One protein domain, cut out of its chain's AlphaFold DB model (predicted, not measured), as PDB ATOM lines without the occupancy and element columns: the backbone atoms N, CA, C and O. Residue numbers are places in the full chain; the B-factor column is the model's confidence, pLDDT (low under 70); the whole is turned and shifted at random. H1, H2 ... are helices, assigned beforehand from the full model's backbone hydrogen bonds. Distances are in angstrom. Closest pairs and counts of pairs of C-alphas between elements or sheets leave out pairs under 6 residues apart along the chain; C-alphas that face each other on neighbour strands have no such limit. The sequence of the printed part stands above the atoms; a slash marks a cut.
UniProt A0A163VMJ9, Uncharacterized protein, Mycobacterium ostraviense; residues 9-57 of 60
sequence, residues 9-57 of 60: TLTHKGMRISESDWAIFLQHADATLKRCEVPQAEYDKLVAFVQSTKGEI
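Overview. This is residues 9 to 57 of the 60 residues of an uncharacterized protein of Mycobacterium ostraviense (UniProt A0A163VMJ9). The printed part makes a long, narrow ring: two long helices, H2 and H3, run side by side in opposite ways, with a tight link joining them at one end. At the other end the ring is closed by two short helices, H1 and H4, which touch each other. The printed part has 49 residues, with four named helices in the order H1, H2, H3, H4, no named strand, and the class all helix. It is loose, with a radius of gyration of the C-alphas of 12.1 A, and its outline is a rod of 35 by 17 by 15 A.

Arrangement. H1, residues 9 to 12, touches H4, residues 54 to 57; their closest C-alphas, those of Thr 9 and Glu 56, are 4.7 A apart. H2, residues 19 to 35, is apart from H1. H2 and H3, residues 40 to 52, are close but not clearly touching: their closest C-alphas, those of Leu 33 and Tyr 43, are 7.1 A apart. They run opposite ways at a shallow tilt of 19 degrees. H2 is also close to H4 but not clearly touching it, with the closest C-alphas, those of Trp 22 and Lys 54, 7.9 A apart. H3 and H4 meet only through their link, and H1 and H3 are apart. In H2 and H3 every O i to N i+4 pair is within hydrogen-bond range; H1 and H4 are too short for such a pair, and in each the one O i to N i+3 pair is within range.

Along the chain. H1 begins at C-alpha 9, at (265.345, 224.392, 185.574). H2 is 24.4 A long from first to last C-alpha and ends at C-alpha 35, at (273.530, 252.227, 180.305). H3 is 18.3 A long. H4 ends at C-alpha 57, at (263.265, 229.039, 182.474).

Size, cuts and confidence. The two C-alphas farthest apart, those of Gly 14 and Pro 39, are 35.5 A apart, while those of Thr 9 and Ile 57, the first and last printed, are 6.0 A apart. Residues 35 to 41, of which 35 belongs to H2 and 40 to 41 to H3, stand free. The printed part has no cut and no long link. The mean pLDDT of the printed part is 98.1, and no printed residue is under 70.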
ATOM      1  N   THR A   9     266.625 225.114 185.545       96.75
ATOM      2  CA  THR A   9     265.345 224.392 185.574       96.75
ATOM      3  C   THR A   9     264.799 224.300 186.997       96.75
ATOM      4  O   THR A   9     263.681 224.730 187.271       96.75
ATOM      5  N   LEU A  10     265.587 223.793 187.949       97.19
ATOM      6  CA  LEU A  10     265.170 223.630 189.344       97.19
ATOM      7  C   LEU A  10     264.833 224.966 190.013       97.19
ATOM      8  O   LEU A  10     263.988 225.015 190.906       97.19
ATOM      9  N   THR A  11     265.512 226.039 189.616       97.56
ATOM     10  CA  THR A  11     265.298 227.366 190.201       97.56
ATOM     11  C   THR A  11     263.970 227.985 189.769       97.56
ATOM     12  O   THR A  11     263.336 228.634 190.599       97.56
ATOM     13  N   HIS A  12     263.541 227.771 188.519       98.06
ATOM     14  CA  HIS A  12     262.392 228.470 187.927       98.06
ATOM     15  C   HIS A  12     261.148 227.593 187.734       98.06
ATOM     16  O   HIS A  12     260.063 228.117 187.475       98.06
ATOM     17  N   LYS A  13     261.275 226.271 187.908       97.69
ATOM     18  CA  LYS A  13     260.163 225.331 187.757       97.69
ATOM     19  C   LYS A  13     258.948 225.722 188.605       97.69
ATOM     20  O   LYS A  13     259.047 225.870 189.823       97.69
ATOM     21  N   GLY A  14     257.782 225.786 187.967       98.12
ATOM     22  CA  GLY A  14     256.494 226.083 188.593       98.12
ATOM     23  C   GLY A  14     256.207 227.573 188.773       98.12
ATOM     24  O   GLY A  14     255.149 227.917 189.303       98.12
ATOM     25  N   MET A  15     257.108 228.457 188.330       98.38
ATOM     26  CA  MET A  15     256.879 229.904 188.350       98.38
ATOM     27  C   MET A  15     255.963 230.378 187.221       98.38
ATOM     28  O   MET A  15     255.470 231.502 187.298       98.38
ATOM     29  N   ARG A  16     255.702 229.544 186.201       98.19
ATOM     30  CA  ARG A  16     254.870 229.885 185.036       98.19
ATOM     31  C   ARG A  16     255.350 231.142 184.307       98.19
ATOM     32  O   ARG A  16     254.530 231.928 183.838       98.19
ATOM     33  N   ILE A  17     256.668 231.329 184.238       98.62
ATOM     34  CA  ILE A  17     257.287 232.440 183.509       98.62
ATOM     35  C   ILE A  17     256.893 232.310 182.043       98.62
ATOM     36  O   ILE A  17     257.140 231.271 181.425       98.62
ATOM     37  N   SER A  18     256.277 233.361 181.513       98.69
ATOM     38  CA  SER A  18     255.797 233.379 180.140       98.69
ATOM     39  C   SER A  18     256.822 233.935 179.153       98.69
ATOM     40  O   SER A  18     257.769 234.635 179.527       98.69
ATOM     41  N   GLU A  19     256.585 233.710 177.863       98.44
ATOM     42  CA  GLU A  19     257.292 234.403 176.776       98.44
ATOM     43  C   GLU A  19     257.267 235.937 176.929       98.44
ATOM     44  O   GLU A  19     258.259 236.618 176.657       98.44
ATOM     45  N   SER A  20     256.153 236.493 177.419       98.56
ATOM     46  CA  SER A  20     256.031 237.934 177.670       98.56
ATOM     47  C   SER A  20     256.923 238.387 178.826       98.56
ATOM     48  O   SER A  20     257.593 239.413 178.713       98.56
ATOM     49  N   ASP A  21     256.960 237.630 179.925       98.75
ATOM     50  CA  ASP A  21     257.819 237.945 181.074       98.75
ATOM     51  C   ASP A  21     259.298 237.907 180.674       98.75
ATOM     52  O   ASP A  21     260.071 238.801 181.023       98.75
ATOM     53  N   TRP A  22     259.679 236.910 179.871       98.56
ATOM     54  CA  TRP A  22     261.023 236.794 179.315       98.56
ATOM     55  C   TRP A  22     261.389 237.992 178.433       98.56
ATOM     56  O   TRP A  22     262.466 238.571 178.586       98.56
ATOM     57  N   ALA A  23     260.491 238.412 177.538       98.44
ATOM     58  CA  ALA A  23     260.718 239.577 176.687       98.44
ATOM     59  C   ALA A  23     260.894 240.870 177.504       98.44
ATOM     60  O   ALA A  23     261.791 241.662 177.208       98.44
ATOM     61  N   ILE A  24     260.089 241.066 178.556       98.75
ATOM     62  CA  ILE A  24     260.209 242.208 179.477       98.75
ATOM     63  C   ILE A  24     261.555 242.168 180.214       98.75
ATOM     64  O   ILE A  24     262.258 243.178 180.282       98.75
ATOM     65  N   PHE A  25     261.962 240.999 180.716       98.31
ATOM     66  CA  PHE A  25     263.276 240.817 181.333       98.31
ATOM     67  C   PHE A  25     264.414 241.213 180.379       98.31
ATOM     68  O   PHE A  25     265.297 241.984 180.763       98.31
ATOM     69  N   LEU A  26     264.374 240.751 179.126       98.19
ATOM     70  CA  LEU A  26     265.398 241.080 178.135       98.19
ATOM     71  C   LEU A  26     265.454 242.578 177.814       98.19
ATOM     72  O   LEU A  26     266.548 243.102 177.626       98.19
ATOM     73  N   GLN A  27     264.318 243.282 177.799       98.56
ATOM     74  CA  GLN A  27     264.297 244.739 177.622       98.56
ATOM     75  C   GLN A  27     265.024 245.459 178.765       98.56
ATOM     76  O   GLN A  27     265.827 246.361 178.523       98.56
ATOM     77  N   HIS A  28     264.789 245.045 180.014       98.75
ATOM     78  CA  HIS A  28     265.482 245.622 181.168       98.75
ATOM     79  C   HIS A  28     266.978 245.280 181.185       98.75
ATOM     80  O   HIS A  28     267.805 246.146 181.491       98.75
ATOM     81  N   ALA A  29     267.339 244.046 180.828       98.06
ATOM     82  CA  ALA A  29     268.731 243.626 180.717       98.06
ATOM     83  C   ALA A  29     269.469 244.421 179.626       98.06
ATOM     84  O   ALA A  29     270.519 244.997 179.903       98.06
ATOM     85  N   ASP A  30     268.891 244.541 178.427       98.19
ATOM     86  CA  ASP A  30     269.442 245.337 177.322       98.19
ATOM     87  C   ASP A  30     269.665 246.803 177.719       98.19
ATOM     88  O   ASP A  30     270.767 247.335 177.557       98.19
ATOM     89  N   ALA A  31     268.649 247.446 178.305       98.62
ATOM     90  CA  ALA A  31     268.749 248.830 178.759       98.62
ATOM     91  C   ALA A  31     269.872 249.016 179.796       98.62
ATOM     92  O   ALA A  31     270.591 250.016 179.760       98.62
ATOM     93  N   THR A  32     270.061 248.037 180.683       98.56
ATOM     94  CA  THR A  32     271.137 248.049 181.683       98.56
ATOM     95  C   THR A  32     272.511 247.950 181.023       98.56
ATOM     96  O   THR A  32     273.393 248.752 181.326       98.56
ATOM     97  N   LEU A  33     272.702 247.016 180.086       98.38
ATOM     98  CA  LEU A  33     273.984 246.847 179.392       98.38
ATOM     99  C   LEU A  33     274.356 248.084 178.571       98.38
ATOM    100  O   LEU A  33     275.503 248.528 178.618       98.38
ATOM    101  N   LYS A  34     273.376 248.692 177.892       98.00
ATOM    102  CA  LYS A  34     273.554 249.965 177.181       98.00
ATOM    103  C   LYS A  34     273.916 251.101 178.132       98.00
ATOM    104  O   LYS A  34     274.828 251.867 177.843       98.00
ATOM    105  N   ARG A  35     273.245 251.200 179.287       98.62
ATOM    106  CA  ARG A  35     273.530 252.227 180.305       98.62
ATOM    107  C   ARG A  35     274.944 252.116 180.878       98.62
ATOM    108  O   ARG A  35     275.518 253.147 181.231       98.62
ATOM    109  N   CYS A  36     275.454 250.893 180.984       98.38
ATOM    110  CA  CYS A  36     276.811 250.577 181.427       98.38
ATOM    111  C   CYS A  36     277.861 250.690 180.314       98.38
ATOM    112  O   CYS A  36     279.025 250.409 180.582       98.38
ATOM    113  N   GLU A  37     277.461 251.063 179.094       98.50
ATOM    114  CA  GLU A  37     278.360 251.225 177.945       98.50
ATOM    115  C   GLU A  37     279.205 249.965 177.681       98.50
ATOM    116  O   GLU A  37     280.388 250.037 177.350       98.50
ATOM    117  N   VAL A  38     278.594 248.785 177.850       98.31
ATOM    118  CA  VAL A  38     279.272 247.502 177.620       98.31
ATOM    119  C   VAL A  38     279.721 247.425 176.155       98.31
ATOM    120  O   VAL A  38     278.892 247.651 175.266       98.31
ATOM    121  N   PRO A  39     280.993 247.094 175.863       98.62
ATOM    122  CA  PRO A  39     281.443 247.013 174.483       98.62
ATOM    123  C   PRO A  39     280.719 245.891 173.726       98.62
ATOM    124  O   PRO A  39     280.312 244.879 174.301       98.62
ATOM    125  N   GLN A  40     280.549 246.074 172.414       98.06
ATOM    126  CA  GLN A  40     279.662 245.230 171.606       98.06
ATOM    127  C   GLN A  40     280.024 243.737 171.663       98.06
ATOM    128  O   GLN A  40     279.140 242.891 171.751       98.06
ATOM    129  N   ALA A  41     281.316 243.399 171.669       98.38
ATOM    130  CA  ALA A  41     281.757 242.004 171.684       98.38
ATOM    131  C   ALA A  41     281.372 241.276 172.987       98.38
ATOM    132  O   ALA A  41     281.033 240.091 172.968       98.38
ATOM    133  N   GLU A  42     281.437 241.964 174.124       98.31
ATOM    134  CA  GLU A  42     281.025 241.474 175.437       98.31
ATOM    135  C   GLU A  42     279.499 241.418 175.544       98.31
ATOM    136  O   GLU A  42     278.966 240.429 176.054       98.31
ATOM    137  N   TYR A  43     278.810 242.436 175.018       98.25
ATOM    138  CA  TYR A  43     277.351 242.477 174.923       98.25
ATOM    139  C   TYR A  43     276.823 241.247 174.172       98.25
ATOM    140  O   TYR A  43     275.998 240.509 174.710       98.25
ATOM    141  N   ASP A  44     277.354 240.968 172.978       98.25
ATOM    142  CA  ASP A  44     276.890 239.867 172.126       98.25
ATOM    143  C   ASP A  44     277.077 238.505 172.806       98.25
ATOM    144  O   ASP A  44     276.178 237.661 172.798       98.25
ATOM    145  N   LYS A  45     278.231 238.297 173.456       98.06
ATOM    146  CA  LYS A  45     278.518 237.067 174.211       98.06
ATOM    147  C   LYS A  45     277.566 236.890 175.387       98.06
ATOM    148  O   LYS A  45     277.093 235.779 175.626       98.06
ATOM    149  N   LEU A  46     277.294 237.967 176.125       97.25
ATOM    150  CA  LEU A  46     276.396 237.922 177.271       97.25
ATOM    151  C   LEU A  46     274.955 237.652 176.832       97.25
ATOM    152  O   LEU A  46     274.312 236.775 177.403       97.25
ATOM    153  N   VAL A  47     274.466 238.347 175.800       97.56
ATOM    154  CA  VAL A  47     273.119 238.125 175.256       97.56
ATOM    155  C   VAL A  47     272.971 236.691 174.757       97.56
ATOM    156  O   VAL A  47     271.993 236.034 175.104       97.56
ATOM    157  N   ALA A  48     273.951 236.165 174.016       98.00
ATOM    158  CA  ALA A  48     273.922 234.781 173.552       98.00
ATOM    159  C   ALA A  48     273.872 233.779 174.719       98.00
ATOM    160  O   ALA A  48     273.088 232.828 174.690       98.00
ATOM    161  N   PHE A  49     274.665 234.009 175.768       96.88
ATOM    162  CA  PHE A  49     274.651 233.173 176.966       96.88
ATOM    163  C   PHE A  49     273.296 233.221 177.687       96.88
ATOM    164  O   PHE A  49     272.738 232.168 177.984       96.88
ATOM    165  N   VAL A  50     272.725 234.409 177.911       97.19
ATOM    166  CA  VAL A  50     271.414 234.555 178.570       97.19
ATOM    167  C   VAL A  50     270.302 233.915 177.738       97.19
ATOM    168  O   VAL A  50     269.454 233.218 178.280       97.19
ATOM    169  N   GLN A  51     270.316 234.079 176.415       97.69
ATOM    170  CA  GLN A  51     269.326 233.439 175.543       97.69
ATOM    171  C   GLN A  51     269.399 231.908 175.592       97.69
ATOM    172  O   GLN A  51     268.366 231.247 175.482       97.69
ATOM    173  N   SER A  52     270.588 231.328 175.800       97.19
ATOM    174  CA  SER A  52     270.738 229.868 175.883       97.19
ATOM    175  C   SER A  52     270.021 229.233 177.079       97.19
ATOM    176  O   SER A  52     269.683 228.055 177.005       97.19
ATOM    177  N   THR A  53     269.730 229.993 178.143       97.19
ATOM    178  CA  THR A  53     269.033 229.475 179.334       97.19
ATOM    179  C   THR A  53     267.511 229.535 179.216       97.19
ATOM    180  O   THR A  53     266.810 228.979 180.058       97.19
ATOM    181  N   LYS A  54     266.970 230.173 178.167       98.19
ATOM    182  CA  LYS A  54     265.524 230.382 177.994       98.19
ATOM    183  C   LYS A  54     264.722 229.084 178.117       98.19
ATOM    184  O   LYS A  54     263.709 229.059 178.809       98.19
ATOM    185  N   GLY A  55     265.191 228.011 177.476       98.12
ATOM    186  CA  GLY A  55     264.507 226.712 177.468       98.12
ATOM    187  C   GLY A  55     264.442 226.017 178.832       98.12
ATOM    188  O   GLY A  55     263.657 225.092 178.999       98.12
ATOM    189  N   GLU A  56     265.241 226.460 179.801       97.88
ATOM    190  CA  GLU A  56     265.218 225.962 181.180       97.88
ATOM    191  C   GLU A  56     264.332 226.823 182.098       97.88
ATOM    192  O   GLU A  56     264.074 226.437 183.234       97.88
ATOM    193  N   ILE A  57     263.899 228.004 181.640       98.38
ATOM    194  CA  ILE A  57     263.265 229.039 182.474       98.38
ATOM    195  C   ILE A  57     261.813 229.310 182.058       98.38
ATOM    196  O   ILE A  57     260.956 229.464 182.927       98.38
TER     197      ILE A  57